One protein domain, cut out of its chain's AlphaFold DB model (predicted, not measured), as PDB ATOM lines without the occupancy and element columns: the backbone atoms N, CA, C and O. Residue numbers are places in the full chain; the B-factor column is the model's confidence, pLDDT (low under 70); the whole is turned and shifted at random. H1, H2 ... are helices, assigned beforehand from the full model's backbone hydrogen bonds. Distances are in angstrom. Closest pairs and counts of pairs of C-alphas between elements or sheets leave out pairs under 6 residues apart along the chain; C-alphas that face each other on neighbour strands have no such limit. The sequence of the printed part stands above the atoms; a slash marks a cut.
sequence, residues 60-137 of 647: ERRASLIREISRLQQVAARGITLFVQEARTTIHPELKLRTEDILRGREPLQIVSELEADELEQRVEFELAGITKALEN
ATOM      1  N   GLU A  60     -37.885  22.117 -99.466       89.00
ATOM      2  CA  GLU A  60     -37.929  23.127-100.530       89.00
ATOM      3  C   GLU A  60     -38.870  22.719-101.670       89.00
ATOM      4  O   GLU A  60     -39.679  23.532-102.138       89.00
ATOM      5  N   ARG A  61     -38.824  21.443-102.087       91.88
ATOM      6  CA  ARG A  61     -39.725  20.906-103.116       91.88
ATOM      7  C   ARG A  61     -41.180  20.956-102.660       91.88
ATOM      8  O   ARG A  61     -42.026  21.471-103.392       91.88
ATOM      9  N   ARG A  62     -41.461  20.511-101.431       93.31
ATOM     10  CA  ARG A  62     -42.805  20.559-100.838       93.31
ATOM     11  C   ARG A  62     -43.365  21.983-100.826       93.31
ATOM     12  O   ARG A  62     -44.481  22.226-101.289       93.31
ATOM     13  N   ALA A  63     -42.571  22.954-100.373       93.19
ATOM     14  CA  ALA A  63     -42.961  24.362-100.359       93.19
ATOM     15  C   ALA A  63     -43.157  24.951-101.772       93.19
ATOM     16  O   ALA A  63     -43.961  25.868-101.963       93.19
ATOM     17  N   SER A  64     -42.424  24.457-102.772       93.56
ATOM     18  CA  SER A  64     -42.608  24.830-104.181       93.56
ATOM     19  C   SER A  64     -43.937  24.309-104.741       93.56
ATOM     20  O   SER A  64     -44.706  25.090-105.304       93.56
ATOM     21  N   LEU A  65     -44.263  23.032-104.506       94.44
ATOM     22  CA  LEU A  65     -45.515  22.414-104.960       94.44
ATOM     23  C   LEU A  65     -46.751  23.098-104.361       94.44
ATOM     24  O   LEU A  65     -47.683  23.435-105.090       94.44
ATOM     25  N   ILE A  66     -46.738  23.383-103.054       95.75
ATOM     26  CA  ILE A  66     -47.854  24.069-102.375       95.75
ATOM     27  C   ILE A  66     -48.106  25.451-102.993       95.75
ATOM     28  O   ILE A  66     -49.259  25.824-103.243       95.75
ATOM     29  N   ARG A  67     -47.036  26.217-103.253       95.56
ATOM     30  CA  ARG A  67     -47.135  27.544-103.878       95.56
ATOM     31  C   ARG A  67     -47.718  27.457-105.283       95.56
ATOM     32  O   ARG A  67     -48.604  28.245-105.613       95.56
ATOM     33  N   GLU A  68     -47.266  26.492-106.079       95.56
ATOM     34  CA  GLU A  68     -47.713  26.343-107.463       95.56
ATOM     35  C   GLU A  68     -49.167  25.865-107.562       95.56
ATOM     36  O   GLU A  68     -49.942  26.426-108.335       95.56
ATOM     37  N   ILE A  69     -49.596  24.918-106.721       95.12
ATOM     38  CA  ILE A  69     -51.005  24.497-106.660       95.12
ATOM     39  C   ILE A  69     -51.896  25.673-106.260       95.12
ATOM     40  O   ILE A  69     -52.897  25.943-106.924       95.12
ATOM     41  N   SER A  70     -51.517  26.415-105.214       95.50
ATOM     42  CA  SER A  70     -52.280  27.584-104.756       95.50
ATOM     43  C   SER A  70     -52.416  28.632-105.864       95.50
ATOM     44  O   SER A  70     -53.479  29.228-106.052       95.50
ATOM     45  N   ARG A  71     -51.348  28.835-106.644       96.44
ATOM     46  CA  ARG A  71     -51.342  29.713-107.816       96.44
ATOM     47  C   ARG A  71     -52.303  29.209-108.895       96.44
ATOM     48  O   ARG A  71     -53.131  29.985-109.369       96.44
ATOM     49  N   LEU A  72     -52.248  27.923-109.244       93.62
ATOM     50  CA  LEU A  72     -53.135  27.312-110.239       93.62
ATOM     51  C   LEU A  72     -54.612  27.373-109.821       93.62
ATOM     52  O   LEU A  72     -55.463  27.657-110.662       93.62
ATOM     53  N   GLN A  73     -54.933  27.221-108.535       94.31
ATOM     54  CA  GLN A  73     -56.300  27.403-108.024       94.31
ATOM     55  C   GLN A  73     -56.804  28.838-108.190       94.31
ATOM     56  O   GLN A  73     -57.946  29.060-108.593       94.31
ATOM     57  N   GLN A  74     -55.947  29.829-107.936       93.12
ATOM     58  CA  GLN A  74     -56.299  31.231-108.170       93.12
ATOM     59  C   GLN A  74     -56.532  31.523-109.656       93.12
ATOM     60  O   GLN A  74     -57.409  32.318-109.993       93.12
ATOM     61  N   VAL A  75     -55.770  30.888-110.550       91.69
ATOM     62  CA  VAL A  75     -55.981  30.994-112.001       91.69
ATOM     63  C   VAL A  75     -57.286  30.305-112.408       91.69
ATOM     64  O   VAL A  75     -58.066  30.893-113.155       91.69
ATOM     65  N   ALA A  76     -57.580  29.119-111.864       91.94
ATOM     66  CA  ALA A  76     -58.840  28.407-112.091       91.94
ATOM     67  C   ALA A  76     -60.057  29.254-111.705       91.94
ATOM     68  O   ALA A  76     -61.008  29.343-112.480       91.94
ATOM     69  N   ALA A  77     -59.983  29.966-110.576       89.88
ATOM     70  CA  ALA A  77     -61.030  30.891-110.145       89.88
ATOM     71  C   ALA A  77     -61.252  32.069-111.116       89.88
ATOM     72  O   ALA A  77     -62.330  32.661-111.129       89.88
ATOM     73  N   ARG A  78     -60.255  32.419-111.942       91.62
ATOM     74  CA  ARG A  78     -60.362  33.473-112.970       91.62
ATOM     75  C   ARG A  78     -60.897  32.952-114.303       91.62
ATOM     76  O   ARG A  78     -61.392  33.750-115.096       91.62
ATOM     77  N   GLY A  79     -60.808  31.647-114.558       92.12
ATOM     78  CA  GLY A  79     -61.376  31.010-115.742       92.12
ATOM     79  C   GLY A  79     -60.665  29.717-116.142       92.12
ATOM     80  O   GLY A  79     -59.438  29.623-116.131       92.12
ATOM     81  N   ILE A  80     -61.453  28.735-116.585       84.06
ATOM     82  CA  ILE A  80     -60.979  27.390-116.953       84.06
ATOM     83  C   ILE A  80     -59.976  27.440-118.114       84.06
ATOM     84  O   ILE A  80     -58.974  26.733-118.094       84.06
ATOM     85  N   THR A  81     -60.194  28.302-119.111       80.56
ATOM     86  CA  THR A  81     -59.312  28.425-120.283       80.56
ATOM     87  C   THR A  81     -57.904  28.886-119.906       80.56
ATOM     88  O   THR A  81     -56.926  28.328-120.398       80.56
ATOM     89  N   LEU A  82     -57.801  29.866-118.999       85.25
ATOM     90  CA  LEU A  82     -56.519  30.356-118.484       85.25
ATOM     91  C   LEU A  82     -55.824  29.276-117.662       85.25
ATOM     92  O   LEU A  82     -54.640  29.020-117.849       85.25
ATOM     93  N   PHE A  83     -56.585  28.587-116.816       92.44
ATOM     94  CA  PHE A  83     -56.063  27.492-116.019       92.44
ATOM     95  C   PHE A  83     -55.499  26.357-116.875       92.44
ATOM     96  O   PHE A  83     -54.384  25.921-116.622       92.44
ATOM     97  N   VAL A  84     -56.204  25.908-117.919       85.19
ATOM     98  CA  VAL A  84     -55.707  24.840-118.803       85.19
ATOM     99  C   VAL A  84     -54.432  25.269-119.530       85.19
ATOM    100  O   VAL A  84     -53.519  24.461-119.696       85.19
ATOM    101  N   GLN A  85     -54.347  26.528-119.967       87.94
ATOM    102  CA  GLN A  85     -53.138  27.055-120.597       87.94
ATOM    103  C   GLN A  85     -51.957  27.063-119.615       87.94
ATOM    104  O   GLN A  85     -50.863  26.630-119.966       87.94
ATOM    105  N   GLU A  86     -52.193  27.497-118.383       87.12
ATOM    106  CA  GLU A  86     -51.167  27.664-117.357       87.12
ATOM    107  C   GLU A  86     -50.724  26.330-116.734       87.12
ATOM    108  O   GLU A  86     -49.533  26.100-116.526       87.12
ATOM    109  N   ALA A  87     -51.659  25.395-116.546       85.38
ATOM    110  CA  ALA A  87     -51.398  24.022-116.117       85.38
ATOM    111  C   ALA A  87     -50.635  23.202-117.173       85.38
ATOM    112  O   ALA A  87     -50.036  22.185-116.843       85.38
ATOM    113  N   ARG A  88     -50.616  23.618-118.447       85.00
ATOM    114  CA  ARG A  88     -49.761  22.996-119.478       85.00
ATOM    115  C   ARG A  88     -48.312  23.467-119.413       85.00
ATOM    116  O   ARG A  88     -47.440  22.749-119.889       85.00
ATOM    117  N   THR A  89     -48.074  24.649-118.852       87.62
ATOM    118  CA  THR A  89     -46.750  25.279-118.741       87.62
ATOM    119  C   THR A  89     -46.175  25.223-117.323       87.62
ATOM    120  O   THR A  89     -45.148  25.843-117.063       87.62
ATOM    121  N   THR A  90     -46.843  24.523-116.399       86.44
ATOM    122  CA  THR A  90     -46.359  24.286-115.030       86.44
ATOM    123  C   THR A  90     -44.993  23.601-115.037       86.44
ATOM    124  O   THR A  90     -44.730  22.716-115.850       86.44
ATOM    125  N   ILE A  91     -44.136  24.008-114.100       85.62
ATOM    126  CA  ILE A  91     -42.791  23.451-113.906       85.62
ATOM    127  C   ILE A  91     -42.866  22.025-113.330       85.62
ATOM    128  O   ILE A  91     -41.975  21.221-113.579       85.62
ATOM    129  N   HIS A  92     -43.943  21.704-112.603       88.12
ATOM    130  CA  HIS A  92     -44.149  20.411-111.940       88.12
ATOM    131  C   HIS A  92     -45.103  19.529-112.764       88.12
ATOM    132  O   HIS A  92     -46.322  19.752-112.708       88.12
ATOM    133  N   PRO A  93     -44.601  18.563-113.559       87.38
ATOM    134  CA  PRO A  93     -45.429  17.722-114.427       87.38
ATOM    135  C   PRO A  93     -46.432  16.858-113.651       87.38
ATOM    136  O   PRO A  93     -47.519  16.591-114.165       87.38
ATOM    137  N   GLU A  94     -46.128  16.484-112.409       89.88
ATOM    138  CA  GLU A  94     -47.020  15.745-111.508       89.88
ATOM    139  C   GLU A  94     -48.349  16.479-111.249       89.88
ATOM    140  O   GLU A  94     -49.411  15.857-111.166       89.88
ATOM    141  N   LEU A  95     -48.339  17.817-111.243       90.31
ATOM    142  CA  LEU A  95     -49.556  18.616-111.066       90.31
ATOM    143  C   LEU A  95     -50.495  18.537-112.274       90.31
ATOM    144  O   LEU A  95     -51.703  18.718-112.128       90.31
ATOM    145  N   LYS A  96     -49.969  18.217-113.462       89.69
ATOM    146  CA  LYS A  96     -50.769  18.058-114.682       89.69
ATOM    147  C   LYS A  96     -51.709  16.855-114.582       89.69
ATOM    148  O   LYS A  96     -52.822  16.909-115.103       89.69
ATOM    149  N   LEU A  97     -51.301  15.797-113.881       88.31
ATOM    150  CA  LEU A  97     -52.146  14.623-113.637       88.31
ATOM    151  C   LEU A  97     -53.231  14.899-112.582       88.31
ATOM    152  O   LEU A  97     -54.286  14.277-112.618       88.31
ATOM    153  N   ARG A  98     -53.021  15.892-111.707       92.19
ATOM    154  CA  ARG A  98     -53.960  16.319-110.650       92.19
ATOM    155  C   ARG A  98     -54.810  17.538-111.034       92.19
ATOM    156  O   ARG A  98     -55.420  18.182-110.184       92.19
ATOM    157  N   THR A  99     -54.892  17.851-112.328       89.50
ATOM    158  CA  THR A  99     -55.613  19.019-112.869       89.50
ATOM    159  C   THR A  99     -57.079  19.073-112.411       89.50
ATOM    160  O   THR A  99     -57.577  20.146-112.071       89.50
ATOM    161  N   GLU A 100     -57.774  17.931-112.359       88.56
ATOM    162  CA  GLU A 100     -59.166  17.876-111.893       88.56
ATOM    163  C   GLU A 100     -59.312  18.184-110.399       88.56
ATOM    164  O   GLU A 100     -60.234  18.904-110.016       88.56
ATOM    165  N   ASP A 101     -58.399  17.698-109.556       92.31
ATOM    166  CA  ASP A 101     -58.422  17.945-108.109       92.31
ATOM    167  C   ASP A 101     -58.195  19.429-107.801       92.31
ATOM    168  O   ASP A 101     -58.867  20.019-106.950       92.31
ATOM    169  N   ILE A 102     -57.295  20.060-108.561       91.94
ATOM    170  CA  ILE A 102     -57.020  21.495-108.477       91.94
ATOM    171  C   ILE A 102     -58.254  22.302-108.903       91.94
ATOM    172  O   ILE A 102     -58.635  23.241-108.202       91.94
ATOM    173  N   LEU A 103     -58.920  21.917-110.001       90.25
ATOM    174  CA  LEU A 103     -60.164  22.551-110.466       90.25
ATOM    175  C   LEU A 103     -61.311  22.422-109.463       90.25
ATOM    176  O   LEU A 103     -62.116  23.341-109.331       90.25
ATOM    177  N   ARG A 104     -61.382  21.297-108.746       91.81
ATOM    178  CA  ARG A 104     -62.370  21.066-107.682       91.81
ATOM    179  C   ARG A 104     -62.059  21.850-106.399       91.81
ATOM    180  O   ARG A 104     -62.844  21.784-105.459       91.81
ATOM    181  N   GLY A 105     -60.953  22.600-106.358       93.31
ATOM    182  CA  GLY A 105     -60.571  23.431-105.217       93.31
ATOM    183  C   GLY A 105     -60.068  22.629-104.017       93.31
ATOM    184  O   GLY A 105     -60.188  23.086-102.883       93.31
ATOM    185  N   ARG A 106     -59.535  21.423-104.246       94.81
ATOM    186  CA  ARG A 106     -59.016  20.564-103.178       94.81
ATOM    187  C   ARG A 106     -57.810  21.203-102.488       94.81
ATOM    188  O   ARG A 106     -56.984  21.822-103.142       94.81
ATOM    189  N   GLU A 107     -57.689  21.072-101.170       94.94
ATOM    190  CA  GLU A 107     -56.637  21.760-100.414       94.94
ATOM    191  C   GLU A 107     -55.220  21.409-100.933       94.94
ATOM    192  O   GLU A 107     -54.903  20.222-101.061       94.94
ATOM    193  N   PRO A 108     -54.340  22.399-101.195       93.81
ATOM    194  CA  PRO A 108     -52.998  22.153-101.729       93.81
ATOM    195  C   PRO A 108     -52.170  21.172-100.897       93.81
ATOM    196  O   PRO A 108     -51.467  20.336-101.456       93.81
ATOM    197  N   LEU A 109     -52.276  21.247 -99.567       92.31
ATOM    198  CA  LEU A 109     -51.555  20.355 -98.656       92.31
ATOM    199  C   LEU A 109     -51.943  18.889 -98.858       92.31
ATOM    200  O   LEU A 109     -51.067  18.032 -98.830       92.31
ATOM    201  N   GLN A 110     -53.222  18.609 -99.120       93.50
ATOM    202  CA  GLN A 110     -53.699  17.248 -99.366       93.50
ATOM    203  C   GLN A 110     -53.156  16.701-100.685       93.50
ATOM    204  O   GLN A 110     -52.676  15.576-100.721       93.50
ATOM    205  N   ILE A 111     -53.176  17.512-101.750       93.31
ATOM    206  CA  ILE A 111     -52.640  17.111-103.059       93.31
ATOM    207  C   ILE A 111     -51.141  16.804-102.950       93.31
ATOM    208  O   ILE A 111     -50.682  15.803-103.489       93.31
ATOM    209  N   VAL A 112     -50.375  17.635-102.235       94.81
ATOM    210  CA  VAL A 112     -48.933  17.401-102.054       94.81
ATOM    211  C   VAL A 112     -48.659  16.163-101.208       94.81
ATOM    212  O   VAL A 112     -47.788  15.384-101.569       94.81
ATOM    213  N   SER A 113     -49.415  15.939-100.132       93.31
ATOM    214  CA  SER A 113     -49.259  14.729 -99.318       93.31
ATOM    215  C   SER A 113     -49.618  13.446-100.071       93.31
ATOM    216  O   SER A 113     -48.974  12.429 -99.846       93.31
ATOM    217  N   GLU A 114     -50.589  13.482-100.989       94.25
ATOM    218  CA  GLU A 114     -50.862  12.345-101.879       94.25
ATOM    219  C   GLU A 114     -49.734  12.108-102.877       94.25
ATOM    220  O   GLU A 114     -49.328  10.972-103.059       94.25
ATOM    221  N   LEU A 115     -49.174  13.164-103.476       94.25
ATOM    222  CA  LEU A 115     -48.023  13.019-104.373       94.25
ATOM    223  C   LEU A 115     -46.796  12.448-103.649       94.25
ATOM    224  O   LEU A 115     -46.091  11.612-104.204       94.25
ATOM    225  N   GLU A 116     -46.551  12.868-102.406       94.06
ATOM    226  CA  GLU A 116     -45.486  12.301-101.569       94.06
ATOM    227  C   GLU A 116     -45.746  10.820-101.238       94.06
ATOM    228  O   GLU A 116     -44.798  10.035-101.192       94.06
ATOM    229  N   ALA A 117     -47.009  10.424-101.040       93.00
ATOM    230  CA  ALA A 117     -47.391   9.029-100.824       93.00
ATOM    231  C   ALA A 117     -47.229   8.179-102.097       93.00
ATOM    232  O   ALA A 117     -46.616   7.117-102.024       93.00
ATOM    233  N   ASP A 118     -47.688   8.678-103.252       91.06
ATOM    234  CA  ASP A 118     -47.544   8.023-104.560       91.06
ATOM    235  C   ASP A 118     -46.051   7.801-104.895       91.06
ATOM    236  O   ASP A 118     -45.652   6.746-105.386       91.06
ATOM    237  N   GLU A 119     -45.188   8.781-104.596       90.25
ATOM    238  CA  GLU A 119     -43.737   8.649-104.784       90.25
ATOM    239  C   GLU A 119     -43.099   7.635-103.834       90.25
ATOM    240  O   GLU A 119     -42.158   6.935-104.220       90.25
ATOM    241  N   LEU A 120     -43.569   7.566-102.588       91.81
ATOM    242  CA  LEU A 120     -43.080   6.585-101.624       91.81
ATOM    243  C   LEU A 120     -43.486   5.168-102.044       91.81
ATOM    244  O   LEU A 120     -42.650   4.271-101.993       91.81
ATOM    245  N   GLU A 121     -44.723   4.984-102.504       90.81
ATOM    246  CA  GLU A 121     -45.218   3.711-103.030       90.81
ATOM    247  C   GLU A 121     -44.384   3.259-104.234       90.81
ATOM    248  O   GLU A 121     -43.853   2.152-104.219       90.81
ATOM    249  N   GLN A 122     -44.127   4.147-105.200       89.19
ATOM    250  CA  GLN A 122     -43.267   3.839-106.350       89.19
ATOM    251  C   GLN A 122     -41.834   3.468-105.948       89.19
ATOM    252  O   GLN A 122     -41.223   2.595-106.565       89.19
ATOM    253  N   ARG A 123     -41.269   4.113-104.918       89.31
ATOM    254  CA  ARG A 123     -39.944   3.738-104.395       89.31
ATOM    255  C   ARG A 123     -39.963   2.358-103.756       89.31
ATOM    256  O   ARG A 123     -39.062   1.572-104.025       89.31
ATOM    257  N   VAL A 124     -40.979   2.059-102.949       90.88
ATOM    258  CA  VAL A 124     -41.138   0.745-102.313       90.88
ATOM    259  C   VAL A 124     -41.343  -0.338-103.368       90.88
ATOM    260  O   VAL A 124     -40.699  -1.376-103.287       90.88
ATOM    261  N   GLU A 125     -42.164  -0.101-104.392       88.50
ATOM    262  CA  GLU A 125     -42.340  -1.026-105.517       88.50
ATOM    263  C   GLU A 125     -41.036  -1.252-106.283       88.50
ATOM    264  O   GLU A 125     -40.717  -2.387-106.634       88.50
ATOM    265  N   PHE A 126     -40.252  -0.198-106.516       89.56
ATOM    266  CA  PHE A 126     -38.957  -0.308-107.181       89.56
ATOM    267  C   PHE A 126     -37.947  -1.111-106.348       89.56
ATOM    268  O   PHE A 126     -37.247  -1.975-106.882       89.56
ATOM    269  N   GLU A 127     -37.885  -0.866-105.039       90.06
ATOM    270  CA  GLU A 127     -37.033  -1.619-104.115       90.06
ATOM    271  C   GLU A 127     -37.484  -3.078-103.997       90.06
ATOM    272  O   GLU A 127     -36.650  -3.981-104.079       90.06
ATOM    273  N   LEU A 128     -38.791  -3.327-103.895       87.56
ATOM    274  CA  LEU A 128     -39.363  -4.671-103.895       87.56
ATOM    275  C   LEU A 128     -39.080  -5.390-105.208       87.56
ATOM    276  O   LEU A 128     -38.641  -6.527-105.162       87.56
ATOM    277  N   ALA A 129     -39.226  -4.744-106.363       86.38
ATOM    278  CA  ALA A 129     -38.857  -5.336-107.647       86.38
ATOM    279  C   ALA A 129     -37.358  -5.679-107.701       86.38
ATOM    280  O   ALA A 129     -36.978  -6.720-108.241       86.38
ATOM    281  N   GLY A 130     -36.501  -4.847-107.102       84.88
ATOM    282  CA  GLY A 130     -35.078  -5.133-106.927       84.88
ATOM    283  C   GLY A 130     -34.818  -6.353-106.037       84.88
ATOM    284  O   GLY A 130     -34.011  -7.211-106.398       84.88
ATOM    285  N   ILE A 131     -35.530  -6.466-104.912       80.88
ATOM    286  CA  ILE A 131     -35.427  -7.586-103.965       80.88
ATOM    287  C   ILE A 131     -36.008  -8.868-104.559       80.88
ATOM    288  O   ILE A 131     -35.365  -9.905-104.472       80.88
ATOM    289  N   THR A 132     -37.174  -8.822-105.204       77.56
ATOM    290  CA  THR A 132     -37.788  -9.959-105.900       77.56
ATOM    291  C   THR A 132     -36.871 -10.455-107.001       77.56
ATOM    292  O   THR A 132     -36.613 -11.646-107.072       77.56
ATOM    293  N   LYS A 133     -36.266  -9.556-107.784       78.56
ATOM    294  CA  LYS A 133     -35.263  -9.933-108.784       78.56
ATOM    295  C   LYS A 133     -34.008 -10.539-108.144       78.56
ATOM    296  O   LYS A 133     -33.428 -11.465-108.698       78.56
ATOM    297  N   ALA A 134     -33.580 -10.050-106.980       71.19
ATOM    298  CA  ALA A 134     -32.472 -10.640-106.229       71.19
ATOM    299  C   ALA A 134     -32.825 -12.020-105.637       71.19
ATOM    300  O   ALA A 134     -31.980 -12.909-105.645       71.19
ATOM    301  N   LEU A 135     -34.063 -12.217-105.173       66.62
ATOM    302  CA  LEU A 135     -34.578 -13.478-104.634       66.62
ATOM    303  C   LEU A 135     -34.834 -14.517-105.730       66.62
ATOM    304  O   LEU A 135     -34.462 -15.673-105.558       66.62
ATOM    305  N   GLU A 136     -35.357 -14.113-106.885       69.00
ATOM    306  CA  GLU A 136     -35.464 -14.965-108.078       69.00
ATOM    307  C   GLU A 136     -34.080 -15.436-108.550       69.00
ATOM    308  O   GLU A 136     -33.931 -16.575-108.991       69.00
ATOM    309  N   ASN A 137     -33.045 -14.607-108.375       66.62
ATOM    310  CA  ASN A 137     -31.656 -15.008-108.613       66.62
ATOM    311  C   ASN A 137     -31.097 -15.955-107.527       66.62
ATOM    312  O   ASN A 137     -30.099 -16.627-107.776       66.62
TER     313      ASN A 137
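This is residues 60 to 137 of the 647 residues of the protein "CCHC-type domain-containing protein" of Ascobolus immersus RN42 (UniProt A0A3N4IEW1). A long arm, residues 117 to 137, mostly H5, sticks out from a small compact body in which the hairpin of H1 and H2, H4 and residues 108 to 112 of H5 pack together around H1. The 78 printed residues hold five named helices, H1 to H5 in chain order, and no named strand: all helix. The whole is loose, with a radius of gyration of the C-alphas of 16.1 A and spans of 56 by 21 by 20 A.

H5, residues 108 to 136, is 41.5 A long, its last C-alpha at (-35.464, -14.965, -108.078). H1, residues 60 to 78, is 27.7 A long from C-alpha 60 at (-37.929, 23.127, -100.530). H2 is residues 80 to 88, H3 94 to 97, H4 99 to 103.

H5 touches H1, closest C-alphas Pro 108 and Ile 66, 5.5 A, at a steep tilt of 49 degrees. H1 touches H2 at Ala 76 and Phe 83, closest C-alphas 4.9 A. Every O i to N i+4 pair is within hydrogen-bond range in H1, H2, H4 and H5; H3 is too short for one.

The printed part has no cut. Residues 135 to 137 are under pLDDT 70.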